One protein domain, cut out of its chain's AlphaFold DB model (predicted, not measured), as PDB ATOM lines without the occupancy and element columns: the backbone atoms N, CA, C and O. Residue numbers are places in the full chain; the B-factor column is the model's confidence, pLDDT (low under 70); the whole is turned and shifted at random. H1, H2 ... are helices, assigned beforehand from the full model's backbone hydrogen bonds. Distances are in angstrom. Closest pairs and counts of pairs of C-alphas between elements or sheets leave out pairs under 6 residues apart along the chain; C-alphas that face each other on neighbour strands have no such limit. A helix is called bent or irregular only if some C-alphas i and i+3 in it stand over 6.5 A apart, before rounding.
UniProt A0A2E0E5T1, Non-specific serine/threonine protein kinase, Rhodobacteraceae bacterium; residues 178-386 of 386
ATOM      1  N   ASP A 178     258.065 183.432 166.446       96.69
ATOM      2  CA  ASP A 178     257.772 182.007 166.400       96.69
ATOM      3  C   ASP A 178     258.107 181.398 167.765       96.69
ATOM      4  O   ASP A 178     259.284 181.185 168.074       96.69
ATOM      5  N   ILE A 179     257.092 181.117 168.593       96.12
ATOM      6  CA  ILE A 179     257.316 180.653 169.973       96.12
ATOM      7  C   ILE A 179     258.106 179.340 170.014       96.12
ATOM      8  O   ILE A 179     258.874 179.105 170.942       96.12
ATOM      9  N   THR A 180     258.000 178.519 168.965       93.44
ATOM     10  CA  THR A 180     258.732 177.246 168.862       93.44
ATOM     11  C   THR A 180     260.244 177.435 168.727       93.44
ATOM     12  O   THR A 180     260.997 176.516 169.022       93.44
ATOM     13  N   LYS A 181     260.697 178.633 168.328       92.44
ATOM     14  CA  LYS A 181     262.113 178.983 168.111       92.44
ATOM     15  C   LYS A 181     262.601 180.107 169.022       92.44
ATOM     16  O   LYS A 181     263.730 180.571 168.877       92.44
ATOM     17  N   VAL A 182     261.760 180.581 169.945       93.06
ATOM     18  CA  VAL A 182     262.058 181.778 170.744       93.06
ATOM     19  C   VAL A 182     263.294 181.590 171.622       93.06
ATOM     20  O   VAL A 182     264.106 182.503 171.728       93.06
ATOM     21  N   ARG A 183     263.478 180.393 172.204       89.50
ATOM     22  CA  ARG A 183     264.577 180.106 173.141       89.50
ATOM     23  C   ARG A 183     265.954 180.238 172.489       89.50
ATOM     24  O   ARG A 183     266.869 180.754 173.114       89.50
ATOM     25  N   GLU A 184     266.072 179.862 171.218       87.31
ATOM     26  CA  GLU A 184     267.311 179.974 170.432       87.31
ATOM     27  C   GLU A 184     267.655 181.427 170.062       87.31
ATOM     28  O   GLU A 184     268.757 181.720 169.602       87.31
ATOM     29  N   LYS A 185     266.691 182.346 170.200       88.00
ATOM     30  CA  LYS A 185     266.755 183.707 169.651       88.00
ATOM     31  C   LYS A 185     266.267 184.774 170.629       88.00
ATOM     32  O   LYS A 185     265.869 185.850 170.191       88.00
ATOM     33  N   LEU A 186     266.315 184.510 171.937       90.12
ATOM     34  CA  LEU A 186     265.786 185.411 172.970       90.12
ATOM     35  C   LEU A 186     266.290 186.849 172.805       90.12
ATOM     36  O   LEU A 186     265.490 187.758 172.618       90.12
ATOM     37  N   THR A 187     267.607 187.039 172.756       88.56
ATOM     38  CA  THR A 187     268.237 188.363 172.601       88.56
ATOM     39  C   THR A 187     268.005 189.002 171.229       88.56
ATOM     40  O   THR A 187     268.288 190.179 171.042       88.56
ATOM     41  N   GLN A 188     267.485 188.257 170.247       88.88
ATOM     42  CA  GLN A 188     267.095 188.815 168.948       88.88
ATOM     43  C   GLN A 188     265.674 189.378 168.965       88.88
ATOM     44  O   GLN A 188     265.392 190.304 168.211       88.88
ATOM     45  N   TYR A 189     264.785 188.808 169.783       91.00
ATOM     46  CA  TYR A 189     263.397 189.254 169.919       91.00
ATOM     47  C   TYR A 189     263.224 190.286 171.042       91.00
ATOM     48  O   TYR A 189     262.445 191.222 170.893       91.00
ATOM     49  N   PHE A 190     263.984 190.148 172.131       93.88
ATOM     50  CA  PHE A 190     263.920 190.992 173.325       93.88
ATOM     51  C   PHE A 190     265.243 191.750 173.493       93.88
ATOM     52  O   PHE A 190     266.135 191.319 174.223       93.88
ATOM     53  N   TYR A 191     265.388 192.849 172.752       86.94
ATOM     54  CA  TYR A 191     266.655 193.564 172.556       86.94
ATOM     55  C   TYR A 191     266.656 195.016 173.060       86.94
ATOM     56  O   TYR A 191     267.605 195.748 172.787       86.94
ATOM     57  N   THR A 192     265.591 195.485 173.717       86.31
ATOM     58  CA  THR A 192     265.447 196.905 174.079       86.31
ATOM     59  C   THR A 192     264.947 197.083 175.501       86.31
ATOM     60  O   THR A 192     264.023 196.405 175.923       86.31
ATOM     61  N   SER A 193     265.514 198.040 176.232       80.56
ATOM     62  CA  SER A 193     265.036 198.452 177.556       80.56
ATOM     63  C   SER A 193     263.966 199.551 177.498       80.56
ATOM     64  O   SER A 193     263.489 199.979 178.549       80.56
ATOM     65  N   GLY A 194     263.618 200.034 176.300       84.25
ATOM     66  CA  GLY A 194     262.652 201.116 176.103       84.25
ATOM     67  C   GLY A 194     261.202 200.670 176.290       84.25
ATOM     68  O   GLY A 194     260.829 199.548 175.935       84.25
ATOM     69  N   ILE A 195     260.367 201.571 176.810       86.88
ATOM     70  CA  ILE A 195     258.948 201.293 177.034       86.88
ATOM     71  C   ILE A 195     258.157 201.401 175.729       86.88
ATOM     72  O   ILE A 195     258.128 202.424 175.039       86.88
ATOM     73  N   TYR A 196     257.445 200.319 175.429       87.88
ATOM     74  CA  TYR A 196     256.571 200.190 174.274       87.88
ATOM     75  C   TYR A 196     255.167 199.762 174.701       87.88
ATOM     76  O   TYR A 196     254.960 198.653 175.189       87.88
ATOM     77  N   THR A 197     254.196 200.660 174.528       87.06
ATOM     78  CA  THR A 197     252.837 200.546 175.085       87.06
ATOM     79  C   THR A 197     252.065 199.283 174.672       87.06
ATOM     80  O   THR A 197     251.354 198.742 175.521       87.06
ATOM     81  N   PRO A 198     252.168 198.770 173.427       90.75
ATOM     82  CA  PRO A 198     251.528 197.504 173.062       90.75
ATOM     83  C   PRO A 198     252.065 196.292 173.830       90.75
ATOM     84  O   PRO A 198     251.356 195.304 173.961       90.75
ATOM     85  N   TRP A 199     253.285 196.345 174.370       94.56
ATOM     86  CA  TRP A 199     253.848 195.237 175.138       94.56
ATOM     87  C   TRP A 199     253.349 195.229 176.582       94.56
ATOM     88  O   TRP A 199     253.312 196.259 177.256       94.56
ATOM     89  N   CYS A 200     253.002 194.038 177.071       96.38
ATOM     90  CA  CYS A 200     252.629 193.813 178.462       96.38
ATOM     91  C   CYS A 200     253.839 193.883 179.410       96.38
ATOM     92  O   CYS A 200     254.998 193.807 178.998       96.38
ATOM     93  N   LEU A 201     253.556 194.008 180.709       97.06
ATOM     94  CA  LEU A 201     254.564 194.206 181.755       97.06
ATOM     95  C   LEU A 201     255.660 193.129 181.756       97.06
ATOM     96  O   LEU A 201     256.833 193.440 181.936       97.06
ATOM     97  N   GLU A 202     255.301 191.862 181.545       96.88
ATOM     98  CA  GLU A 202     256.272 190.771 181.558       96.88
ATOM     99  C   GLU A 202     257.219 190.767 180.348       96.88
ATOM    100  O   GLU A 202     258.342 190.287 180.477       96.88
ATOM    101  N   ILE A 203     256.827 191.347 179.204       97.44
ATOM    102  CA  ILE A 203     257.736 191.541 178.061       97.44
ATOM    103  C   ILE A 203     258.812 192.570 178.427       97.44
ATOM    104  O   ILE A 203     259.987 192.369 178.114       97.44
ATOM    105  N   HIS A 204     258.435 193.649 179.122       96.44
ATOM    106  CA  HIS A 204     259.389 194.651 179.614       96.44
ATOM    107  C   HIS A 204     260.331 194.061 180.660       96.44
ATOM    108  O   HIS A 204     261.539 194.270 180.583       96.44
ATOM    109  N   LEU A 205     259.806 193.243 181.579       97.62
ATOM    110  CA  LEU A 205     260.641 192.497 182.522       97.62
ATOM    111  C   LEU A 205     261.613 191.565 181.791       97.62
ATOM    112  O   LEU A 205     262.792 191.554 182.120       97.62
ATOM    113  N   LEU A 206     261.159 190.809 180.789       97.38
ATOM    114  CA  LEU A 206     262.028 189.901 180.038       97.38
ATOM    115  C   LEU A 206     263.151 190.646 179.312       97.38
ATOM    116  O   LEU A 206     264.301 190.221 179.377       97.38
ATOM    117  N   ASN A 207     262.835 191.771 178.670       96.69
ATOM    118  CA  ASN A 207     263.851 192.629 178.070       96.69
ATOM    119  C   ASN A 207     264.869 193.121 179.109       96.69
ATOM    120  O   ASN A 207     266.069 193.052 178.857       96.69
ATOM    121  N   TYR A 208     264.408 193.573 180.277       96.31
ATOM    122  CA  TYR A 208     265.279 194.047 181.352       96.31
ATOM    123  C   TYR A 208     266.194 192.934 181.887       96.31
ATOM    124  O   TYR A 208     267.396 193.133 182.056       96.31
ATOM    125  N   LEU A 209     265.646 191.733 182.096       96.44
ATOM    126  CA  LEU A 209     266.404 190.563 182.548       96.44
ATOM    127  C   LEU A 209     267.515 190.172 181.563       96.44
ATOM    128  O   LEU A 209     268.577 189.730 181.990       96.44
ATOM    129  N   LEU A 210     267.262 190.310 180.258       95.50
ATOM    130  CA  LEU A 210     268.196 189.910 179.203       95.50
ATOM    131  C   LEU A 210     269.267 190.963 178.897       95.50
ATOM    132  O   LEU A 210     270.364 190.589 178.494       95.50
ATOM    133  N   ASN A 211     268.949 192.250 179.055       93.88
ATOM    134  CA  ASN A 211     269.797 193.341 178.563       93.88
ATOM    135  C   ASN A 211     270.366 194.242 179.670       93.88
ATOM    136  O   ASN A 211     271.259 195.037 179.387       93.88
ATOM    137  N   ASN A 212     269.872 194.143 180.909       94.06
ATOM    138  CA  ASN A 212     270.282 195.015 182.011       94.06
ATOM    139  C   ASN A 212     270.770 194.214 183.219       94.06
ATOM    140  O   ASN A 212     271.959 194.226 183.522       94.06
ATOM    141  N   ASN A 213     269.865 193.520 183.912       94.88
ATOM    142  CA  ASN A 213     270.199 192.802 185.137       94.88
ATOM    143  C   ASN A 213     269.345 191.522 185.264       94.88
ATOM    144  O   ASN A 213     268.125 191.624 185.428       94.88
ATOM    145  N   PRO A 214     269.948 190.314 185.236       94.12
ATOM    146  CA  PRO A 214     269.216 189.047 185.357       94.12
ATOM    147  C   PRO A 214     268.618 188.819 186.760       94.12
ATOM    148  O   PRO A 214     267.704 188.001 186.941       94.12
ATOM    149  N   ASN A 215     269.101 189.553 187.767       95.12
ATOM    150  CA  ASN A 215     268.662 189.484 189.157       95.12
ATOM    151  C   ASN A 215     268.351 190.890 189.698       95.12
ATOM    152  O   ASN A 215     269.072 191.394 190.557       95.12
ATOM    153  N   PRO A 216     267.270 191.522 189.204       96.00
ATOM    154  CA  PRO A 216     266.919 192.880 189.582       96.00
ATOM    155  C   PRO A 216     266.560 192.977 191.063       96.00
ATOM    156  O   PRO A 216     265.838 192.144 191.620       96.00
ATOM    157  N   THR A 217     267.031 194.045 191.686       97.00
ATOM    158  CA  THR A 217     266.659 194.476 193.026       97.00
ATOM    159  C   THR A 217     265.206 194.949 193.068       97.00
ATOM    160  O   THR A 217     264.574 195.289 192.065       97.00
ATOM    161  N   LYS A 218     264.661 195.054 194.283       97.06
ATOM    162  CA  LYS A 218     263.332 195.634 194.516       97.06
ATOM    163  C   LYS A 218     263.218 197.077 194.002       97.06
ATOM    164  O   LYS A 218     262.124 197.488 193.625       97.06
ATOM    165  N   ILE A 219     264.311 197.844 194.021       96.94
ATOM    166  CA  ILE A 219     264.338 199.236 193.551       96.94
ATOM    167  C   ILE A 219     264.202 199.262 192.027       96.94
ATOM    168  O   ILE A 219     263.266 199.882 191.530       96.94
ATOM    169  N   GLU A 220     265.029 198.495 191.313       96.75
ATOM    170  CA  GLU A 220     264.977 198.374 189.847       96.75
ATOM    171  C   GLU A 220     263.603 197.883 189.358       96.75
ATOM    172  O   GLU A 220     263.046 198.410 188.398       96.75
ATOM    173  N   LEU A 221     262.986 196.920 190.055       97.06
ATOM    174  CA  LEU A 221     261.633 196.461 189.715       97.06
ATOM    175  C   LEU A 221     260.563 197.540 189.941       97.06
ATOM    176  O   LEU A 221     259.604 197.634 189.175       97.06
ATOM    177  N   ASN A 222     260.696 198.364 190.982       96.00
ATOM    178  CA  ASN A 222     259.766 199.472 191.204       96.00
ATOM    179  C   ASN A 222     259.920 200.556 190.133       96.00
ATOM    180  O   ASN A 222     258.913 201.110 189.692       96.00
ATOM    181  N   GLU A 223     261.152 200.830 189.709       94.62
ATOM    182  CA  GLU A 223     261.451 201.753 188.617       94.62
ATOM    183  C   GLU A 223     260.876 201.241 187.291       94.62
ATOM    184  O   GLU A 223     260.196 201.986 186.591       94.62
ATOM    185  N   LEU A 224     261.027 199.948 186.987       94.69
ATOM    186  CA  LEU A 224     260.415 199.336 185.807       94.69
ATOM    187  C   LEU A 224     258.885 199.475 185.817       94.69
ATOM    188  O   LEU A 224     258.288 199.816 184.798       94.69
ATOM    189  N   ALA A 225     258.234 199.256 186.968       95.00
ATOM    190  CA  ALA A 225     256.793 199.481 187.105       95.00
ATOM    191  C   ALA A 225     256.405 200.954 186.896       95.00
ATOM    192  O   ALA A 225     255.336 201.224 186.345       95.00
ATOM    193  N   TYR A 226     257.249 201.892 187.339       92.12
ATOM    194  CA  TYR A 226     257.032 203.322 187.138       92.12
ATOM    195  C   TYR A 226     257.152 203.659 185.650       92.12
ATOM    196  O   TYR A 226     256.184 204.124 185.057       92.12
ATOM    197  N   ARG A 227     258.271 203.311 185.008       90.69
ATOM    198  CA  ARG A 227     258.504 203.533 183.572       90.69
ATOM    199  C   ARG A 227     257.413 202.900 182.708       90.69
ATOM    200  O   ARG A 227     256.906 203.533 181.790       90.69
ATOM    201  N   PHE A 228     256.941 201.703 183.048       90.88
ATOM    202  CA  PHE A 228     255.822 201.062 182.345       90.88
ATOM    203  C   PHE A 228     254.523 201.892 182.356       90.88
ATOM    204  O   PHE A 228     253.782 201.930 181.368       90.88
ATOM    205  N   LEU A 229     254.230 202.563 183.473       88.56
ATOM    206  CA  LEU A 229     253.046 203.409 183.612       88.56
ATOM    207  C   LEU A 229     253.253 204.830 183.114       88.56
ATOM    208  O   LEU A 229     252.287 205.457 182.683       88.56
ATOM    209  N   TYR A 230     254.471 205.354 183.216       83.62
ATOM    210  CA  TYR A 230     254.732 206.762 182.958       83.62
ATOM    211  C   TYR A 230     255.448 207.047 181.634       83.62
ATOM    212  O   TYR A 230     255.372 208.168 181.135       83.62
ATOM    213  N   GLY A 231     255.986 206.011 180.996       79.69
ATOM    214  CA  GLY A 231     256.867 206.119 179.840       79.69
ATOM    215  C   GLY A 231     258.309 206.417 180.250       79.69
ATOM    216  O   GLY A 231     258.629 206.513 181.435       79.69
ATOM    217  N   ASP A 232     259.169 206.570 179.245       72.88
ATOM    218  CA  ASP A 232     260.536 207.063 179.410       72.88
ATOM    219  C   ASP A 232     260.529 208.587 179.209       72.88
ATOM    220  O   ASP A 232     260.179 209.067 178.128       72.88
ATOM    221  N   GLU A 233     260.873 209.350 180.253       56.94
ATOM    222  CA  GLU A 233     260.846 210.825 180.236       56.94
ATOM    223  C   GLU A 233     261.891 211.436 179.279       56.94
ATOM    224  O   GLU A 233     261.717 212.563 178.825       56.94
ATOM    225  N   GLU A 234     262.937 210.683 178.918       52.34
ATOM    226  CA  GLU A 234     264.065 211.150 178.095       52.34
ATOM    227  C   GLU A 234     263.838 211.058 176.572       52.34
ATOM    228  O   GLU A 234     264.673 211.523 175.795       52.34
ATOM    229  N   LEU A 235     262.727 210.473 176.104       49.84
ATOM    230  CA  LEU A 235     262.442 210.386 174.667       49.84
ATOM    231  C   LEU A 235     261.646 211.622 174.185       49.84
ATOM    232  O   LEU A 235     260.600 211.916 174.765       49.84
ATOM    233  N   PRO A 236     262.068 212.313 173.098       40.34
ATOM    234  CA  PRO A 236     261.455 213.565 172.614       40.34
ATOM    235  C   PRO A 236     259.952 213.488 172.295       40.34
ATOM    236  O   PRO A 236     259.259 214.500 172.362       40.34
ATOM    237  N   ASP A 237     259.440 212.285 172.019       43.44
ATOM    238  CA  ASP A 237     258.024 211.998 171.753       43.44
ATOM    239  C   ASP A 237     257.342 211.254 172.913       43.44
ATOM    240  O   ASP A 237     256.401 210.494 172.680       43.44
ATOM    241  N   GLY A 238     257.855 211.435 174.142       42.44
ATOM    242  CA  GLY A 238     257.444 210.819 175.407       42.44
ATOM    243  C   GLY A 238     256.239 209.902 175.273       42.44
ATOM    244  O   GLY A 238     255.099 210.377 175.271       42.44
ATOM    245  N   ASN A 239     256.505 208.598 175.129       51.72
ATOM    246  CA  ASN A 239     255.517 207.526 175.004       51.72
ATOM    247  C   ASN A 239     254.726 207.428 176.321       51.72
ATOM    248  O   ASN A 239     254.883 206.499 177.110       51.72
ATOM    249  N   LYS A 240     253.899 208.439 176.602       62.25
ATOM    250  CA  LYS A 240     253.027 208.478 177.766       62.25
ATOM    251  C   LYS A 240     252.134 207.267 177.642       62.25
ATOM    252  O   LYS A 240     251.352 207.161 176.692       62.25
ATOM    253  N   SER A 241     252.293 206.339 178.580       71.31
ATOM    254  CA  SER A 241     251.481 205.133 178.622       71.31
ATOM    255  C   SER A 241     250.018 205.530 178.498       71.31
ATOM    256  O   SER A 241     249.567 206.477 179.152       71.31
ATOM    257  N   ILE A 242     249.251 204.787 177.699       71.94
ATOM    258  CA  ILE A 242     247.811 205.029 177.592       71.94
ATOM    259  C   ILE A 242     247.137 204.995 178.969       71.94
ATOM    260  O   ILE A 242     246.128 205.655 179.196       71.94
ATOM    261  N   LEU A 243     247.743 204.287 179.920       74.75
ATOM    262  CA  LEU A 243     247.286 204.164 181.293       74.75
ATOM    263  C   LEU A 243     247.254 205.509 182.044       74.75
ATOM    264  O   LEU A 243     246.427 205.679 182.936       74.75
ATOM    265  N   GLN A 244     248.048 206.507 181.638       74.25
ATOM    266  CA  GLN A 244     247.997 207.854 182.224       74.25
ATOM    267  C   GLN A 244     246.680 208.594 181.966       74.25
ATOM    268  O   GLN A 244     246.411 209.625 182.587       74.25
ATOM    269  N   GLN A 245     245.857 208.109 181.033       73.38
ATOM    270  CA  GLN A 245     244.575 208.740 180.740       73.38
ATOM    271  C   GLN A 245     243.506 208.449 181.794       73.38
ATOM    272  O   GLN A 245     242.490 209.142 181.816       73.38
ATOM    273  N   PHE A 246     243.699 207.421 182.620       78.75
ATOM    274  CA  PHE A 246     242.746 207.025 183.649       78.75
ATOM    275  C   PHE A 246     242.855 207.919 184.892       78.75
ATOM    276  O   PHE A 246     243.776 208.729 185.040       78.75
ATOM    277  N   SER A 247     241.886 207.785 185.799       82.44
ATOM    278  CA  SER A 247     241.897 208.488 187.084       82.44
ATOM    279  C   SER A 247     243.177 208.195 187.882       82.44
ATOM    280  O   SER A 247     243.760 207.113 187.795       82.44
ATOM    281  N   LYS A 248     243.604 209.155 188.715       84.50
ATOM    282  CA  LYS A 248     244.774 208.978 189.594       84.50
ATOM    283  C   LYS A 248     244.625 207.732 190.472       84.50
ATOM    284  O   LYS A 248     245.561 206.954 190.587       84.50
ATOM    285  N   GLN A 249     243.428 207.503 191.013       86.62
ATOM    286  CA  GLN A 249     243.133 206.328 191.831       86.62
ATOM    287  C   GLN A 249     243.318 205.012 191.059       86.62
ATOM    288  O   GLN A 249     243.875 204.057 191.599       86.62
ATOM    289  N   PHE A 250     242.879 204.953 189.796       86.25
ATOM    290  CA  PHE A 250     243.113 203.790 188.943       86.25
ATOM    291  C   PHE A 250     244.609 203.550 188.731       86.25
ATOM    292  O   PHE A 250     245.074 202.431 188.932       86.25
ATOM    293  N   ILE A 251     245.360 204.596 188.373       87.62
ATOM    294  CA  ILE A 251     246.806 204.510 188.126       87.62
ATOM    295  C   ILE A 251     247.540 204.042 189.388       87.62
ATOM    296  O   ILE A 251     248.332 203.106 189.315       87.62
ATOM    297  N   ASP A 252     247.219 204.617 190.550       90.62
ATOM    298  CA  ASP A 252     247.820 204.253 191.838       90.62
ATOM    299  C   ASP A 252     247.562 202.769 192.176       90.62
ATOM    300  O   ASP A 252     248.452 202.056 192.651       90.62
ATOM    301  N   ASN A 253     246.356 202.263 191.898       92.12
ATOM    302  CA  ASN A 253     246.016 200.852 192.098       92.12
ATOM    303  C   ASN A 253     246.723 199.935 191.096       92.12
ATOM    304  O   ASN A 253     247.276 198.903 191.480       92.12
ATOM    305  N   TYR A 254     246.743 200.318 189.825       93.00
ATOM    306  CA  TYR A 254     247.406 199.560 188.777       93.00
ATOM    307  C   TYR A 254     248.924 199.489 189.020       93.00
ATOM    308  O   TYR A 254     249.519 198.424 188.876       93.00
ATOM    309  N   PHE A 255     249.545 200.564 189.518       93.81
ATOM    310  CA  PHE A 255     250.948 200.577 189.940       93.81
ATOM    311  C   PHE A 255     251.233 199.570 191.054       93.81
ATOM    312  O   PHE A 255     252.204 198.815 190.974       93.81
ATOM    313  N   LYS A 256     250.365 199.494 192.074       96.06
ATOM    314  CA  LYS A 256     250.483 198.483 193.138       96.06
ATOM    315  C   LYS A 256     250.433 197.063 192.569       96.06
ATOM    316  O   LYS A 256     251.210 196.213 193.003       96.06
ATOM    317  N   LEU A 257     249.567 196.812 191.585       97.00
ATOM    318  CA  LEU A 257     249.475 195.518 190.906       97.00
ATOM    319  C   LEU A 257     250.723 195.209 190.072       97.00
ATOM    320  O   LEU A 257     251.233 194.095 190.164       97.00
ATOM    321  N   CYS A 258     251.259 196.184 189.329       97.19
ATOM    322  CA  CYS A 258     252.525 196.038 188.606       97.19
ATOM    323  C   CYS A 258     253.665 195.666 189.556       97.19
ATOM    324  O   CYS A 258     254.348 194.669 189.332       97.19
ATOM    325  N   LYS A 259     253.828 196.408 190.661       97.56
ATOM    326  CA  LYS A 259     254.844 196.110 191.682       97.56
ATOM    327  C   LYS A 259     254.668 194.705 192.242       97.56
ATOM    328  O   LYS A 259     255.622 193.936 192.263       97.56
ATOM    329  N   LYS A 260     253.450 194.344 192.659       97.44
ATOM    330  CA  LYS A 260     253.152 193.002 193.180       97.44
ATOM    331  C   LYS A 260     253.536 191.919 192.169       97.44
ATOM    332  O   LYS A 260     254.161 190.933 192.551       97.44
ATOM    333  N   GLN A 261     253.202 192.118 190.894       97.81
ATOM    334  CA  GLN A 261     253.530 191.166 189.843       97.81
ATOM    335  C   GLN A 261     255.040 191.038 189.636       97.81
ATOM    336  O   GLN A 261     255.546 189.920 189.615       97.81
ATOM    337  N   LEU A 262     255.770 192.147 189.507       98.00
ATOM    338  CA  LEU A 262     257.220 192.118 189.301       98.00
ATOM    339  C   LEU A 262     257.950 191.471 190.482       98.00
ATOM    340  O   LEU A 262     258.794 190.601 190.281       98.00
ATOM    341  N   LEU A 263     257.575 191.826 191.715       97.31
ATOM    342  CA  LEU A 263     258.181 191.260 192.922       97.31
ATOM    343  C   LEU A 263     257.939 189.751 193.054       97.31
ATOM    344  O   LEU A 263     258.768 189.053 193.632       97.31
ATOM    345  N   SER A 264     256.861 189.218 192.463       96.31
ATOM    346  CA  SER A 264     256.599 187.770 192.453       96.31
ATOM    347  C   SER A 264     257.667 186.952 191.710       96.31
ATOM    348  O   SER A 264     257.785 185.751 191.945       96.31
ATOM    349  N   TYR A 265     258.475 187.589 190.850       96.19
ATOM    350  CA  TYR A 265     259.572 186.941 190.127       96.19
ATOM    351  C   TYR A 265     260.901 186.932 190.898       96.19
ATOM    352  O   TYR A 265     261.822 186.236 190.473       96.19
ATOM    353  N   MET A 266     261.035 187.672 192.009       93.88
ATOM    354  CA  MET A 266     262.323 187.833 192.710       93.88
ATOM    355  C   MET A 266     262.908 186.511 193.215       93.88
ATOM    356  O   MET A 266     264.110 186.301 193.113       93.88
ATOM    357  N   ASN A 267     262.055 185.607 193.701       90.94
ATOM    358  CA  ASN A 267     262.486 184.338 194.298       90.94
ATOM    359  C   ASN A 267     262.698 183.218 193.264       90.94
ATOM    360  O   ASN A 267     262.916 182.065 193.629       90.94
ATOM    361  N   LEU A 268     262.581 183.523 191.969       95.88
ATOM    362  CA  LEU A 268     262.774 182.556 190.893       95.88
ATOM    363  C   LEU A 268     264.198 182.645 190.338       95.88
ATOM    364  O   LEU A 268     264.767 183.732 190.224       95.88
ATOM    365  N   THR A 269     264.750 181.505 189.915       96.81
ATOM    366  CA  THR A 269     265.990 181.494 189.123       96.81
ATOM    367  C   THR A 269     265.758 182.182 187.780       96.81
ATOM    368  O   THR A 269     264.618 182.280 187.315       96.81
ATOM    369  N   PHE A 270     266.827 182.646 187.137       95.75
ATOM    370  CA  PHE A 270     266.755 183.300 185.831       95.75
ATOM    371  C   PHE A 270     265.986 182.460 184.794       95.75
ATOM    372  O   PHE A 270     265.065 182.953 184.142       95.75
ATOM    373  N   GLU A 271     266.258 181.158 184.731       95.81
ATOM    374  CA  GLU A 271     265.611 180.218 183.812       95.81
ATOM    375  C   GLU A 271     264.116 180.085 184.115       95.81
ATOM    376  O   GLU A 271     263.289 180.124 183.201       95.81
ATOM    377  N   LYS A 272     263.750 179.990 185.403       97.25
ATOM    378  CA  LYS A 272     262.349 179.918 185.845       97.25
ATOM    379  C   LYS A 272     261.597 181.220 185.572       97.25
ATOM    380  O   LYS A 272     260.417 181.160 185.225       97.25
ATOM    381  N   LYS A 273     262.252 182.385 185.690       96.88
ATOM    382  CA  LYS A 273     261.675 183.683 185.297       96.88
ATOM    383  C   LYS A 273     261.332 183.670 183.808       96.88
ATOM    384  O   LYS A 273     260.177 183.904 183.459       96.88
ATOM    385  N   ILE A 274     262.297 183.330 182.948       97.00
ATOM    386  CA  ILE A 274     262.091 183.270 181.492       97.00
ATOM    387  C   ILE A 274     260.987 182.275 181.135       97.00
ATOM    388  O   ILE A 274     260.082 182.612 180.375       97.00
ATOM    389  N   GLU A 275     261.015 181.065 181.696       96.75
ATOM    390  CA  GLU A 275     259.990 180.054 181.432       96.75
ATOM    391  C   GLU A 275     258.594 180.542 181.831       96.75
ATOM    392  O   GLU A 275     257.652 180.410 181.046       96.75
ATOM    393  N   LYS A 276     258.454 181.133 183.024       96.94
ATOM    394  CA  LYS A 276     257.171 181.652 183.506       96.94
ATOM    395  C   LYS A 276     256.643 182.776 182.613       96.94
ATOM    396  O   LYS A 276     255.456 182.773 182.300       96.94
ATOM    397  N   ILE A 277     257.506 183.690 182.168       97.69
ATOM    398  CA  ILE A 277     257.121 184.777 181.259       97.69
ATOM    399  C   ILE A 277     256.687 184.217 179.899       97.69
ATOM    400  O   ILE A 277     255.605 184.533 179.417       97.69
ATOM    401  N   LEU A 278     257.486 183.338 179.288       97.38
ATOM    402  CA  LEU A 278     257.164 182.776 177.974       97.38
ATOM    403  C   LEU A 278     255.890 181.925 177.991       97.38
ATOM    404  O   LEU A 278     255.212 181.849 176.972       97.38
ATOM    405  N   LYS A 279     255.515 181.317 179.125       96.81
ATOM    406  CA  LYS A 279     254.242 180.586 179.255       96.81
ATOM    407  C   LYS A 279     253.008 181.478 179.067       96.81
ATOM    408  O   LYS A 279     251.972 180.958 178.658       96.81
ATOM    409  N   SER A 280     253.090 182.794 179.301       97.06
ATOM    410  CA  SER A 280     251.941 183.704 179.150       97.06
ATOM    411  C   SER A 280     251.706 184.219 177.724       97.06
ATOM    412  O   SER A 280     250.756 184.979 177.504       97.06
ATOM    413  N   PHE A 281     252.518 183.791 176.746       97.56
ATOM    414  CA  PHE A 281     252.563 184.368 175.396       97.56
ATOM    415  C   PHE A 281     251.212 184.444 174.674       97.56
ATOM    416  O   PHE A 281     250.960 185.383 173.920       97.56
ATOM    417  N   LYS A 282     250.313 183.487 174.940       97.06
ATOM    418  CA  LYS A 282     248.973 183.430 174.335       97.06
ATOM    419  C   LYS A 282     248.093 184.638 174.674       97.06
ATOM    420  O   LYS A 282     247.074 184.843 174.029       97.06
ATOM    421  N   THR A 283     248.468 185.436 175.673       97.75
ATOM    422  CA  THR A 283     247.725 186.639 176.075       97.75
ATOM    423  C   THR A 283     248.323 187.935 175.525       97.75
ATOM    424  O   THR A 283     247.683 188.977 175.623       97.75
ATOM    425  N   TRP A 284     249.523 187.908 174.933       98.50
ATOM    426  CA  TRP A 284     250.270 189.128 174.590       98.50
ATOM    427  C   TRP A 284     249.631 189.932 173.453       98.50
ATOM    428  O   TRP A 284     249.492 191.153 173.552       98.50
ATOM    429  N   ASP A 285     249.172 189.265 172.394       98.56
ATOM    430  CA  ASP A 285     248.470 189.957 171.307       98.56
ATOM    431  C   ASP A 285     247.054 190.380 171.730       98.56
ATOM    432  O   ASP A 285     246.567 191.408 171.268       98.56
ATOM    433  N   ASN A 286     246.416 189.658 172.665       98.56
ATOM    434  CA  ASN A 286     245.133 190.081 173.239       98.56
ATOM    435  C   ASN A 286     245.294 191.351 174.086       98.56
ATOM    436  O   ASN A 286     244.490 192.276 173.985       98.56
ATOM    437  N   TYR A 287     246.373 191.425 174.870       98.38
ATOM    438  CA  TYR A 287     246.775 192.633 175.586       98.38
ATOM    439  C   TYR A 287     246.983 193.792 174.598       98.38
ATOM    440  O   TYR A 287     246.370 194.849 174.749       98.38
ATOM    441  N   SER A 288     247.773 193.573 173.540       97.44
ATOM    442  CA  SER A 288     248.091 194.590 172.522       97.44
ATOM    443  C   SER A 288     246.832 195.107 171.814       97.44
ATOM    444  O   SER A 288     246.624 196.316 171.690       97.44
ATOM    445  N   LEU A 289     245.945 194.193 171.405       98.00
ATOM    446  CA  LEU A 289     244.650 194.525 170.817       98.00
ATOM    447  C   LEU A 289     243.783 195.322 171.798       98.00
ATOM    448  O   LEU A 289     243.166 196.314 171.411       98.00
ATOM    449  N   SER A 290     243.773 194.931 173.074       97.12
ATOM    450  CA  SER A 290     242.989 195.623 174.095       97.12
ATOM    451  C   SER A 290     243.477 197.055 174.311       97.12
ATOM    452  O   SER A 290     242.668 197.980 174.371       97.12
ATOM    453  N   ILE A 291     244.794 197.268 174.319       93.31
ATOM    454  CA  ILE A 291     245.411 198.599 174.350       93.31
ATOM    455  C   ILE A 291     244.996 199.434 173.131       93.31
ATOM    456  O   ILE A 291     244.615 200.597 173.285       93.31
ATOM    457  N   ALA A 292     245.024 198.860 171.923       92.25
ATOM    458  CA  ALA A 292     244.605 199.562 170.710       92.25
ATOM    459  C   ALA A 292     243.133 200.008 170.796       92.25
ATOM    460  O   ALA A 292     242.815 201.164 170.522       92.25
ATOM    461  N   PHE A 293     242.234 199.140 171.258       92.75
ATOM    462  CA  PHE A 293     240.824 199.500 171.404       92.75
ATOM    463  C   PHE A 293     240.571 200.480 172.559       92.75
ATOM    464  O   PHE A 293     239.783 201.404 172.386       92.75
ATOM    465  N   LEU A 294     241.290 200.397 173.683       88.81
ATOM    466  CA  LEU A 294     241.225 201.423 174.736       88.81
ATOM    467  C   LEU A 294     241.650 202.809 174.222       88.81
ATOM    468  O   LEU A 294     241.024 203.812 174.577       88.81
ATOM    469  N   ASN A 295     242.663 202.873 173.348       84.94
ATOM    470  CA  ASN A 295     243.045 204.109 172.654       84.94
ATOM    471  C   ASN A 295     241.899 204.663 171.795       84.94
ATOM    472  O   ASN A 295     241.679 205.874 171.772       84.94
ATOM    473  N   LEU A 296     241.150 203.795 171.110       84.38
ATOM    474  CA  LEU A 296     239.990 204.192 170.308       84.38
ATOM    475  C   LEU A 296     238.824 204.708 171.161       84.38
ATOM    476  O   LEU A 296     238.154 205.660 170.763       84.38
ATOM    477  N   LEU A 297     238.565 204.111 172.327       78.19
ATOM    478  CA  LEU A 297     237.450 204.547 173.175       78.19
ATOM    479  C   LEU A 297     237.708 205.917 173.830       78.19
ATOM    480  O   LEU A 297     236.758 206.601 174.214       78.19
ATOM    481  N   LYS A 298     238.969 206.364 173.911       73.88
ATOM    482  CA  LYS A 298     239.371 207.656 174.498       73.88
ATOM    483  C   LYS A 298     238.588 208.861 173.952       73.88
ATOM    484  O   LYS A 298     237.991 209.568 174.763       73.88
ATOM    485  N   PRO A 299     238.584 209.162 172.636       65.06
ATOM    486  CA  PRO A 299     237.794 210.270 172.100       65.06
ATOM    487  C   PRO A 299     236.291 210.068 172.322       65.06
ATOM    488  O   PRO A 299     235.600 211.036 172.613       65.06
ATOM    489  N   LEU A 300     235.790 208.829 172.273       65.88
ATOM    490  CA  LEU A 300     234.361 208.533 172.424       65.88
ATOM    491  C   LEU A 300     233.839 208.864 173.831       65.88
ATOM    492  O   LEU A 300     232.767 209.446 173.968       65.88
ATOM    493  N   PHE A 301     234.625 208.598 174.880       64.38
ATOM    494  CA  PHE A 301     234.271 208.988 176.253       64.38
ATOM    495  C   PHE A 301     234.213 210.505 176.478       64.38
ATOM    496  O   PHE A 301     233.579 210.953 177.436       64.38
ATOM    497  N   LYS A 302     234.843 211.296 175.601       61.78
ATOM    498  CA  LYS A 302     234.779 212.764 175.632       61.78
ATOM    499  C   LYS A 302     233.523 213.319 174.958       61.78
ATOM    500  O   LYS A 302     233.227 214.491 175.152       61.78
ATOM    501  N   MET A 303     232.797 212.516 174.173       56.34
ATOM    502  CA  MET A 303     231.715 213.023 173.327       56.34
ATOM    503  C   MET A 303     230.416 213.321 174.087       56.34
ATOM    504  O   MET A 303     229.686 214.177 173.616       56.34
ATOM    505  N   GLN A 304     230.101 212.679 175.227       53.56
ATOM    506  CA  GLN A 304     228.976 213.062 176.117       53.56
ATOM    507  C   GLN A 304     228.825 212.130 177.338       53.56
ATOM    508  O   GLN A 304     229.241 210.973 177.307       53.56
ATOM    509  N   GLU A 305     228.119 212.598 178.376       54.16
ATOM    510  CA  GLU A 305     227.639 211.812 179.534       54.16
ATOM    511  C   GLU A 305     226.933 210.496 179.140       54.16
ATOM    512  O   GLU A 305     227.152 209.458 179.765       54.16
ATOM    513  N   GLY A 306     226.124 210.512 178.072       51.25
ATOM    514  CA  GLY A 306     225.378 209.337 177.597       51.25
ATOM    515  C   GLY A 306     226.271 208.182 177.127       51.25
ATOM    516  O   GLY A 306     225.931 207.017 177.325       51.25
ATOM    517  N   PHE A 307     227.462 208.480 176.597       58.50
ATOM    518  CA  PHE A 307     228.445 207.463 176.202       58.50
ATOM    519  C   PHE A 307     229.026 206.721 177.408       58.50
ATOM    520  O   PHE A 307     229.242 205.512 177.344       58.50
ATOM    521  N   LYS A 308     229.232 207.428 178.527       58.06
ATOM    522  CA  LYS A 308     229.720 206.844 179.787       58.06
ATOM    523  C   LYS A 308     228.690 205.915 180.441       58.06
ATOM    524  O   LYS A 308     229.072 205.056 181.227       58.06
ATOM    525  N   LYS A 309     227.404 206.084 180.116       63.53
ATOM    526  CA  LYS A 309     226.276 205.308 180.661       63.53
ATOM    527  C   LYS A 309     225.826 204.160 179.745       63.53
ATOM    528  O   LYS A 309     224.994 203.358 180.153       63.53
ATOM    529  N   SER A 310     226.377 204.052 178.533       74.19
ATOM    530  CA  SER A 310     226.054 202.962 177.606       74.19
ATOM    531  C   SER A 310     226.513 201.612 178.160       74.19
ATOM    532  O   SER A 310     227.701 201.425 178.434       74.19
ATOM    533  N   ALA A 311     225.590 200.649 178.251       80.12
ATOM    534  CA  ALA A 311     225.889 199.282 178.677       80.12
ATOM    535  C   ALA A 311     227.003 198.645 177.831       80.12
ATOM    536  O   ALA A 311     227.921 198.043 178.385       80.12
ATOM    537  N   LEU A 312     226.981 198.864 176.508       81.75
ATOM    538  CA  LEU A 312     228.013 198.379 175.589       81.75
ATOM    539  C   LEU A 312     229.384 198.972 175.915       81.75
ATOM    540  O   LEU A 312     230.359 198.237 176.002       81.75
ATOM    541  N   MET A 313     229.473 200.287 176.114       80.56
ATOM    542  CA  MET A 313     230.759 200.940 176.383       80.56
ATOM    543  C   MET A 313     231.319 200.550 177.752       80.56
ATOM    544  O   MET A 313     232.524 200.343 177.884       80.56
ATOM    545  N   ILE A 314     230.456 200.411 178.763       82.00
ATOM    546  CA  ILE A 314     230.846 199.945 180.099       82.00
ATOM    547  C   ILE A 314     231.369 198.509 180.022       82.00
ATOM    548  O   ILE A 314     232.467 198.234 180.511       82.00
ATOM    549  N   PHE A 315     230.610 197.611 179.387       88.50
ATOM    550  CA  PHE A 315     231.004 196.220 179.184       88.50
ATOM    551  C   PHE A 315     232.328 196.119 178.424       88.50
ATOM    552  O   PHE A 315     233.254 195.443 178.870       88.50
ATOM    553  N   TRP A 316     232.439 196.819 177.297       89.88
ATOM    554  CA  TRP A 316     233.594 196.700 176.422       89.88
ATOM    555  C   TRP A 316     234.853 197.236 177.094       89.88
ATOM    556  O   TRP A 316     235.871 196.550 177.098       89.88
ATOM    557  N   THR A 317     234.789 198.395 177.755       87.56
ATOM    558  CA  THR A 317     235.932 198.896 178.529       87.56
ATOM    559  C   THR A 317     236.314 197.937 179.648       87.56
ATOM    560  O   THR A 317     237.501 197.691 179.836       87.56
ATOM    561  N   LYS A 318     235.343 197.352 180.361       89.81
ATOM    562  CA  LYS A 318     235.619 196.340 181.390       89.81
ATOM    563  C   LYS A 318     236.381 195.142 180.816       89.81
ATOM    564  O   LYS A 318     237.434 194.803 181.345       89.81
ATOM    565  N   LEU A 319     235.900 194.572 179.712       95.00
ATOM    566  CA  LEU A 319     236.548 193.445 179.040       95.00
ATOM    567  C   LEU A 319     237.989 193.785 178.616       95.00
ATOM    568  O   LEU A 319     238.910 193.005 178.841       95.00
ATOM    569  N   LEU A 320     238.199 194.973 178.038       95.00
ATOM    570  CA  LEU A 320     239.528 195.433 177.625       95.00
ATOM    571  C   LEU A 320     240.464 195.638 178.828       95.00
ATOM    572  O   LEU A 320     241.645 195.315 178.738       95.00
ATOM    573  N   LEU A 321     239.948 196.151 179.952       93.38
ATOM    574  CA  LEU A 321     240.708 196.347 181.189       93.38
ATOM    575  C   LEU A 321     241.134 195.021 181.837       93.38
ATOM    576  O   LEU A 321     242.261 194.912 182.316       93.38
ATOM    577  N   GLU A 322     240.271 194.004 181.817       95.44
ATOM    578  CA  GLU A 322     240.609 192.650 182.280       95.44
ATOM    579  C   GLU A 322     241.746 192.041 181.441       95.44
ATOM    580  O   GLU A 322     242.683 191.442 181.972       95.44
ATOM    581  N   ASN A 323     241.732 192.275 180.127       97.62
ATOM    582  CA  ASN A 323     242.752 191.774 179.202       97.62
ATOM    583  C   ASN A 323     244.111 192.472 179.329       97.62
ATOM    584  O   ASN A 323     245.109 191.945 178.834       97.62
ATOM    585  N   ILE A 324     244.172 193.624 180.003       96.19
ATOM    586  CA  ILE A 324     245.426 194.332 180.274       96.19
ATOM    587  C   ILE A 324     245.927 194.160 181.710       96.19
ATOM    588  O   ILE A 324     246.866 194.838 182.104       96.19
ATOM    589  N   HIS A 325     245.362 193.248 182.507       96.94
ATOM    590  CA  HIS A 325     245.798 193.052 183.892       96.94
ATOM    591  C   HIS A 325     247.330 192.776 183.990       96.94
ATOM    592  O   HIS A 325     247.856 191.969 183.216       96.94
ATOM    593  N   PRO A 326     248.088 193.378 184.938       96.31
ATOM    594  CA  PRO A 326     249.543 193.180 185.044       96.31
ATOM    595  C   PRO A 326     249.972 191.725 185.267       96.31
ATOM    596  O   PRO A 326     250.935 191.270 184.660       96.31
ATOM    597  N   ASN A 327     249.243 190.986 186.110       97.00
ATOM    598  CA  ASN A 327     249.387 189.532 186.233       97.00
ATOM    599  C   ASN A 327     248.762 188.827 185.012       97.00
ATOM    600  O   ASN A 327     247.540 188.925 184.866       97.00
ATOM    601  N   PRO A 328     249.537 188.097 184.187       96.94
ATOM    602  CA  PRO A 328     249.004 187.358 183.045       96.94
ATOM    603  C   PRO A 328     247.984 186.273 183.412       96.94
ATOM    604  O   PRO A 328     247.095 186.007 182.615       96.94
ATOM    605  N   GLU A 329     248.065 185.676 184.605       96.31
ATOM    606  CA  GLU A 329     247.129 184.628 185.058       96.31
ATOM    607  C   GLU A 329     245.712 185.170 185.311       96.31
ATOM    608  O   GLU A 329     244.753 184.408 185.357       96.31
ATOM    609  N   LYS A 330     245.579 186.493 185.469       97.06
ATOM    610  CA  LYS A 330     244.295 187.184 185.642       97.06
ATOM    611  C   LYS A 330     243.723 187.742 184.338       97.06
ATOM    612  O   LYS A 330     242.623 188.286 184.350       97.06
ATOM    613  N   ARG A 331     244.458 187.655 183.224       97.50
ATOM    614  CA  ARG A 331     243.941 188.063 181.913       97.50
ATOM    615  C   ARG A 331     243.032 186.973 181.369       97.50
ATOM    616  O   ARG A 331     243.315 185.787 181.533       97.50
ATOM    617  N   ASN A 332     241.995 187.366 180.638       97.50
ATOM    618  CA  ASN A 332     241.226 186.396 179.872       97.50
ATOM    619  C   ASN A 332     242.103 185.780 178.772       97.50
ATOM    620  O   ASN A 332     242.898 186.468 178.118       97.50
ATOM    621  N   SER A 333     241.901 184.487 178.510       97.75
ATOM    622  CA  SER A 333     242.358 183.896 177.252       97.75
ATOM    623  C   SER A 333     241.655 184.563 176.065       97.75
ATOM    624  O   SER A 333     240.623 185.231 176.219       97.75
ATOM    625  N   ILE A 334     242.194 184.381 174.859       98.19
ATOM    626  CA  ILE A 334     241.549 184.902 173.648       98.19
ATOM    627  C   ILE A 334     240.173 184.238 173.475       98.19
ATOM    628  O   ILE A 334     239.192 184.919 173.194       98.19
ATOM    629  N   GLU A 335     240.078 182.933 173.740       97.81
ATOM    630  CA  GLU A 335     238.832 182.159 173.733       97.81
ATOM    631  C   GLU A 335     237.793 182.754 174.682       97.81
ATOM    632  O   GLU A 335     236.667 183.030 174.270       97.81
ATOM    633  N   ASN A 336     238.173 182.989 175.942       97.75
ATOM    634  CA  ASN A 336     237.251 183.534 176.930       97.75
ATOM    635  C   ASN A 336     236.834 184.962 176.560       97.75
ATOM    636  O   ASN A 336     235.666 185.317 176.689       97.75
ATOM    637  N   THR A 337     237.758 185.754 176.010       98.12
ATOM    638  CA  THR A 337     237.454 187.096 175.495       98.12
ATOM    639  C   THR A 337     236.390 187.044 174.396       98.12
ATOM    640  O   THR A 337     235.441 187.824 174.436       98.12
ATOM    641  N   ILE A 338     236.514 186.116 173.439       97.25
ATOM    642  CA  ILE A 338     235.531 185.907 172.363       97.25
ATOM    643  C   ILE A 338     234.173 185.512 172.946       97.25
ATOM    644  O   ILE A 338     233.154 186.083 172.562       97.25
ATOM    645  N   VAL A 339     234.152 184.557 173.883       95.69
ATOM    646  CA  VAL A 339     232.918 184.092 174.531       95.69
ATOM    647  C   VAL A 339     232.225 185.239 175.261       95.69
ATOM    648  O   VAL A 339     231.048 185.481 175.015       95.69
ATOM    649  N   MET A 340     232.945 185.984 176.104       94.12
ATOM    650  CA  MET A 340     232.391 187.126 176.836       94.12
ATOM    651  C   MET A 340     231.879 188.210 175.888       94.12
ATOM    652  O   MET A 340     230.773 188.714 176.080       94.12
ATOM    653  N   PHE A 341     232.657 188.547 174.853       93.50
ATOM    654  CA  PHE A 341     232.277 189.545 173.856       93.50
ATOM    655  C   PHE A 341     230.986 189.155 173.137       93.50
ATOM    656  O   PHE A 341     230.046 189.942 173.108       93.50
ATOM    657  N   ASN A 342     230.898 187.927 172.626       89.75
ATOM    658  CA  ASN A 342     229.713 187.451 171.917       89.75
ATOM    659  C   ASN A 342     228.505 187.300 172.846       89.75
ATOM    660  O   ASN A 342     227.402 187.670 172.458       89.75
ATOM    661  N   LYS A 343     228.702 186.811 174.077       88.69
ATOM    662  CA  LYS A 343     227.636 186.662 175.078       88.69
ATOM    663  C   LYS A 343     226.926 187.987 175.340       88.69
ATOM    664  O   LYS A 343     225.699 188.020 175.333       88.69
ATOM    665  N   PHE A 344     227.681 189.083 175.466       87.19
ATOM    666  CA  PHE A 344     227.090 190.413 175.593       87.19
ATOM    667  C   PHE A 344     226.129 190.722 174.441       87.19
ATOM    668  O   PHE A 344     225.057 191.249 174.721       87.19
ATOM    669  N   PHE A 345     226.488 190.348 173.201       81.25
ATOM    670  CA  PHE A 345     225.678 190.557 171.993       81.25
ATOM    671  C   PHE A 345     224.488 189.595 171.816       81.25
ATOM    672  O   PHE A 345     223.542 189.913 171.089       81.25
ATOM    673  N   PHE A 346     224.495 188.450 172.491       78.31
ATOM    674  CA  PHE A 346     223.343 187.548 172.513       78.31
ATOM    675  C   PHE A 346     222.317 187.941 173.579       78.31
ATOM    676  O   PHE A 346     221.125 187.854 173.316       78.31
ATOM    677  N   GLU A 347     222.760 188.392 174.754       78.00
ATOM    678  CA  GLU A 347     221.875 188.610 175.909       78.00
ATOM    679  C   GLU A 347     221.204 189.995 175.946       78.00
ATOM    680  O   GLU A 347     220.162 190.150 176.576       78.00
ATOM    681  N   ASN A 348     221.762 191.014 175.286       67.56
ATOM    682  CA  ASN A 348     221.290 192.399 175.401       67.56
ATOM    683  C   ASN A 348     220.614 192.895 174.112       67.56
ATOM    684  O   ASN A 348     221.117 193.798 173.462       67.56
ATOM    685  N   HIS A 349     219.460 192.343 173.725       55.25
ATOM    686  CA  HIS A 349     218.792 192.659 172.445       55.25
ATOM    687  C   HIS A 349     218.570 194.158 172.135       55.25
ATOM    688  O   HIS A 349     218.444 194.513 170.963       55.25
ATOM    689  N   ASP A 350     218.576 195.034 173.142       51.09
ATOM    690  CA  ASP A 350     218.434 196.484 172.996       51.09
ATOM    691  C   ASP A 350     219.803 197.204 172.966       51.09
ATOM    692  O   ASP A 350     220.156 198.022 173.823       51.09
ATOM    693  N   TYR A 351     220.639 196.883 171.970       56.81
ATOM    694  CA  TYR A 351     221.812 197.706 171.662       56.81
ATOM    695  C   TYR A 351     221.305 198.992 171.023       56.81
ATOM    696  O   TYR A 351     221.189 199.063 169.800       56.81
ATOM    697  N   SER A 352     221.021 200.033 171.806       49.84
ATOM    698  CA  SER A 352     220.699 201.334 171.222       49.84
ATOM    699  C   SER A 352     221.970 201.943 170.595       49.84
ATOM    700  O   SER A 352     222.569 202.897 171.106       49.84
ATOM    701  N   PHE A 353     222.405 201.395 169.455       58.41
ATOM    702  CA  PHE A 353     223.314 202.052 168.528       58.41
ATOM    703  C   PHE A 353     222.759 203.434 168.188       58.41
ATOM    704  O   PHE A 353     223.545 204.346 167.974       58.41
ATOM    705  N   ASP A 354     221.437 203.619 168.228       55.50
ATOM    706  CA  ASP A 354     220.757 204.889 167.996       55.50
ATOM    707  C   ASP A 354     221.065 205.963 169.043       55.50
ATOM    708  O   ASP A 354     221.332 207.106 168.666       55.50
ATOM    709  N   THR A 355     221.118 205.626 170.337       54.47
ATOM    710  CA  THR A 355     221.513 206.584 171.390       54.47
ATOM    711  C   THR A 355     222.963 207.024 171.196       54.47
ATOM    712  O   THR A 355     223.276 208.212 171.249       54.47
ATOM    713  N   ILE A 356     223.842 206.076 170.859       57.19
ATOM    714  CA  ILE A 356     225.251 206.351 170.563       57.19
ATOM    715  C   ILE A 356     225.396 207.168 169.265       57.19
ATOM    716  O   ILE A 356     226.158 208.133 169.213       57.19
ATOM    717  N   LYS A 357     224.630 206.836 168.225       58.84
ATOM    718  CA  LYS A 357     224.634 207.492 166.910       58.84
ATOM    719  C   LYS A 357     224.159 208.941 166.998       58.84
ATOM    720  O   LYS A 357     224.780 209.809 166.385       58.84
ATOM    721  N   LYS A 358     223.116 209.221 167.789       57.41
ATOM    722  CA  LYS A 358     222.654 210.590 168.082       57.41
ATOM    723  C   LYS A 358     223.758 211.409 168.766       57.41
ATOM    724  O   LYS A 358     224.057 212.511 168.312       57.41
ATOM    725  N   SER A 359     224.447 210.844 169.761       54.94
ATOM    726  CA  SER A 359     225.582 211.510 170.423       54.94
ATOM    727  C   SER A 359     226.801 211.714 169.514       54.94
ATOM    728  O   SER A 359     227.469 212.742 169.625       54.94
ATOM    729  N   ILE A 360     227.093 210.786 168.591       57.88
ATOM    730  CA  ILE A 360     228.174 210.954 167.601       57.88
ATOM    731  C   ILE A 360     227.847 212.095 166.630       57.88
ATOM    732  O   ILE A 360     228.699 212.944 166.364       57.88
ATOM    733  N   ASN A 361     226.612 212.144 166.123       57.75
ATOM    734  CA  ASN A 361     226.192 213.148 165.147       57.75
ATOM    735  C   ASN A 361     226.162 214.574 165.715       57.75
ATOM    736  O   ASN A 361     226.499 215.507 164.990       57.75
ATOM    737  N   ASN A 362     225.825 214.734 166.997       54.28
ATOM    738  CA  ASN A 362     225.729 216.045 167.646       54.28
ATOM    739  C   ASN A 362     227.092 216.683 167.978       54.28
ATOM    740  O   ASN A 362     227.149 217.879 168.239       54.28
ATOM    741  N   ASN A 363     228.196 215.924 167.950       53.28
ATOM    742  CA  ASN A 363     229.521 216.394 168.386       53.28
ATOM    743  C   ASN A 363     230.567 216.462 167.260       53.28
ATOM    744  O   ASN A 363     231.769 216.480 167.533       53.28
ATOM    745  N   LYS A 364     230.132 216.529 165.993       53.25
ATOM    746  CA  LYS A 364     231.021 216.561 164.815       53.25
ATOM    747  C   LYS A 364     232.081 217.681 164.855       53.25
ATOM    748  O   LYS A 364     233.161 217.486 164.308       53.25
ATOM    749  N   ASN A 365     231.819 218.794 165.551       46.75
ATOM    750  CA  ASN A 365     232.690 219.981 165.576       46.75
ATOM    751  C   ASN A 365     233.703 220.035 166.742       46.75
ATOM    752  O   ASN A 365     234.629 220.837 166.694       46.75
ATOM    753  N   VAL A 366     233.592 219.186 167.773       47.31
ATOM    754  CA  VAL A 366     234.465 219.234 168.979       47.31
ATOM    755  C   VAL A 366     235.799 218.479 168.774       47.31
ATOM    756  O   VAL A 366     236.683 218.467 169.627       47.31
ATOM    757  N   ILE A 367     235.977 217.831 167.620       47.03
ATOM    758  CA  ILE A 367     236.977 216.769 167.422       47.03
ATOM    759  C   ILE A 367     238.315 217.281 166.851       47.03
ATOM    760  O   ILE A 367     239.304 216.553 166.874       47.03
ATOM    761  N   SER A 368     238.402 218.544 166.420       40.41
ATOM    762  CA  SER A 368     239.624 219.092 165.806       40.41
ATOM    763  C   SER A 368     240.759 219.405 166.793       40.41
ATOM    764  O   SER A 368     241.902 219.497 166.362       40.41
ATOM    765  N   ASN A 369     240.498 219.498 168.105       43.53
ATOM    766  CA  ASN A 369     241.505 219.843 169.121       43.53
ATOM    767  C   ASN A 369     241.351 218.992 170.401       43.53
ATOM    768  O   ASN A 369     240.755 219.426 171.384       43.53
ATOM    769  N   MET A 370     241.882 217.762 170.429       42.44
ATOM    770  CA  MET A 370     241.610 216.792 171.513       42.44
ATOM    771  C   MET A 370     242.824 216.382 172.377       42.44
ATOM    772  O   MET A 370     243.026 215.192 172.622       42.44
ATOM    773  N   ASN A 371     243.578 217.332 172.954       34.34
ATOM    774  CA  ASN A 371     244.777 217.003 173.757       34.34
ATOM    775  C   ASN A 371     244.718 217.157 175.290       34.34
ATOM    776  O   ASN A 371     245.680 216.765 175.944       34.34
ATOM    777  N   LYS A 372     243.635 217.614 175.933       40.16
ATOM    778  CA  LYS A 372     243.616 217.727 177.414       40.16
ATOM    779  C   LYS A 372     242.246 217.372 177.999       40.16
ATOM    780  O   LYS A 372     241.307 218.097 177.724       40.16
ATOM    781  N   LEU A 373     242.138 216.231 178.710       38.25
ATOM    782  CA  LEU A 373     241.153 215.856 179.766       38.25
ATOM    783  C   LEU A 373     241.234 214.333 180.065       38.25
ATOM    784  O   LEU A 373     241.422 213.543 179.134       38.25
ATOM    785  N   LYS A 374     241.123 213.940 181.349       42.03
ATOM    786  CA  LYS A 374     241.279 212.561 181.883       42.03
ATOM    787  C   LYS A 374     239.953 211.773 181.875       42.03
ATOM    788  O   LYS A 374     238.888 212.370 182.005       42.03
ATOM    789  N   ILE A 375     240.017 210.445 181.730       46.84
ATOM    790  CA  ILE A 375     238.865 209.532 181.824       46.84
ATOM    791  C   ILE A 375     238.571 209.268 183.307       46.84
ATOM    792  O   ILE A 375     239.415 208.735 184.028       46.84
ATOM    793  N   ASP A 376     237.371 209.640 183.748       44.03
ATOM    794  CA  ASP A 376     236.876 209.354 185.095       44.03
ATOM    795  C   ASP A 376     236.353 207.910 185.178       44.03
ATOM    796  O   ASP A 376     235.498 207.501 184.388       44.03
ATOM    797  N   THR A 377     236.926 207.121 186.088       48.00
ATOM    798  CA  THR A 377     236.766 205.662 186.144       48.00
ATOM    799  C   THR A 377     236.625 205.118 187.567       48.00
ATOM    800  O   THR A 377     237.067 203.999 187.835       48.00
ATOM    801  N   GLU A 378     236.016 205.868 188.486       41.56
ATOM    802  CA  GLU A 378     235.855 205.462 189.896       41.56
ATOM    803  C   GLU A 378     235.202 204.073 190.058       41.56
ATOM    804  O   GLU A 378     235.678 203.247 190.838       41.56
ATOM    805  N   LYS A 379     234.204 203.723 189.229       43.34
ATOM    806  CA  LYS A 379     233.619 202.362 189.215       43.34
ATOM    807  C   LYS A 379     234.564 201.287 188.652       43.34
ATOM    808  O   LYS A 379     234.470 200.129 189.057       43.34
ATOM    809  N   MET A 380     235.492 201.636 187.755       43.09
ATOM    810  CA  MET A 380     236.390 200.667 187.102       43.09
ATOM    811  C   MET A 380     237.603 200.280 187.953       43.09
ATOM    812  O   MET A 380     238.181 199.220 187.730       43.09
ATOM    813  N   ALA A 381     237.966 201.079 188.964       41.31
ATOM    814  CA  ALA A 381     239.033 200.732 189.907       41.31
ATOM    815  C   ALA A 381     238.751 199.413 190.660       41.31
ATOM    816  O   ALA A 381     239.686 198.688 190.989       41.31
ATOM    817  N   SER A 382     237.472 199.072 190.864       46.88
ATOM    818  CA  SER A 382     237.032 197.818 191.496       46.88
ATOM    819  C   SER A 382     237.192 196.573 190.606       46.88
ATOM    820  O   SER A 382     237.239 195.455 191.115       46.88
ATOM    821  N   ILE A 383     237.290 196.750 189.282       49.31
ATOM    822  CA  ILE A 383     237.285 195.657 188.295       49.31
ATOM    823  C   ILE A 383     238.632 194.934 188.267       49.31
ATOM    824  O   ILE A 383     238.660 193.712 188.233       49.31
ATOM    825  N   ILE A 384     239.743 195.675 188.335       48.47
ATOM    826  CA  ILE A 384     241.102 195.100 188.293       48.47
ATOM    827  C   ILE A 384     241.517 194.535 189.673       48.47
ATOM    828  O   ILE A 384     242.488 193.795 189.796       48.47
ATOM    829  N   GLN A 385     240.790 194.875 190.742       43.94
ATOM    830  CA  GLN A 385     241.099 194.406 192.097       43.94
ATOM    831  C   GLN A 385     240.637 192.967 192.371       43.94
ATOM    832  O   GLN A 385     241.224 192.314 193.237       43.94
ATOM    833  N   LYS A 386     239.630 192.472 191.640       43.28
ATOM    834  CA  LYS A 386     239.222 191.059 191.668       43.28
ATOM    835  C   LYS A 386     240.211 190.217 190.867       43.28
ATOM    836  O   LYS A 386     240.619 189.150 191.369       43.28
TER     837      LYS A 386
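What this domain is: This is residues 178 to 386 of the 386 residues of the protein "Non-specific serine/threonine protein kinase" of Rhodobacteraceae bacterium (UniProt A0A2E0E5T1). Two groups of mostly crossed helices stand next to each other along the longest axis, with the long H7 passing through the middle of the whole. In one group H3, H5 and H6 pack round H2, with H1 near H2 and the short H4 touching H3; in the other, the hairpin of H9 and H10 packs on H7, with H8 and H11 at the far end, and a tail without a named element, residues 363 to 386, runs back from H11 toward the middle. The printed part has 209 residues with eleven named helices, H1 to H11 in order along the chain, and no named strand; its class is all helix. It is compact, with a radius of gyration of the C-alphas of 18.7 A, and spans 55 by 39 by 29 A.

How they stand to each other: H1, residues 183 to 189, is close to but not clearly touching H2, residues 201 to 211, about perpendicular at 87 degrees; their closest C-alphas, of Thr 187 and Leu 210, are 6.8 A apart. H3, residues 218 to 230, touches H2 with residues 224 to 228 alone, at a steep tilt of 55 degrees, opposite ways; the closest C-alphas are those of Leu 201 and Phe 228, 7.0 A apart. H4, residues 242 to 245, only just touches H3, with 3 pairs of C-alphas within 8 A, the closest those of Leu 229 and Leu 243 at 6.3 A. H5, residues 248 to 263, touches H3 at a steep tilt of 39 degrees, opposite ways, with the C-alphas of Ala 225 and Cys 258 closest at 5.7 A. H6, residues 270 to 279, touches H2 at 36 degrees, only just a steep tilt, opposite ways, with the C-alphas of Glu 202 and Ile 277 closest at 6.1 A; H5 and H6 are apart. H7, residues 281 to 301, meets H6 only through their link and is near H2. H8, residues 305 to 309, only just touches H7, and only at the corner, with 3 pairs of C-alphas within 8 A, the closest those of Phe 301 and Phe 307 at 6.0 A. H9, residues 311 to 323, touches H7 at 36 degrees, only just a steep tilt, opposite ways, with the C-alphas of Ser 290 and Leu 320 closest at 4.9 A. H10, residues 334 to 347, makes a helical hairpin with H9, at a shallow tilt of 11 degrees, opposite ways; their closest C-alphas, of Leu 319 and Thr 337, are 7.3 A apart. H11, residues 353 to 362, touches H8, with the C-alphas of Phe 307 and Ile 356 closest at 6.6 A, and is apart from H10. Every O i to N i+4 pair is within hydrogen-bond range in H2, H3, H5, H6, H8, H9 and H11, against 13 of 17 in H7, 9 of 10 in H10 and 1 of 3 in H1, where 2 of 4 O i to N i+3 pairs are within range; H4 is too short for an O i to N i+4 pair.

Where its parts are: H1 begins at C-alpha 183, (264.577, 180.106, 173.141), and is irregular, with C-alphas 184 and 187 8.7 A apart. From first to last C-alpha H2 measures 15.6 A, H3 18.2 A and H5 22.5 A. H7, the longest helix by residues, measures 30.7 A from C-alpha 281 at (252.563, 184.368, 175.396); it is irregular, with C-alphas 282 and 285 7.2 A apart. H9 measures 18.5 A, H10 20.1 A and H11 14.2 A, ending at C-alpha 362, (225.729, 216.045, 167.646).

The domain as a whole: The two C-alphas farthest apart, of Thr 269 and Asn 362, are 57.2 A apart. The printed part has no cut and ends at Lys 386, the chain's last residue. The links from H1 to H2 and from H3 to H4 are long, with 11 residues each. The mean pLDDT of the printed part is 80.6; residues 233 to 240, 299 to 309 and 348 to 386 are under 70.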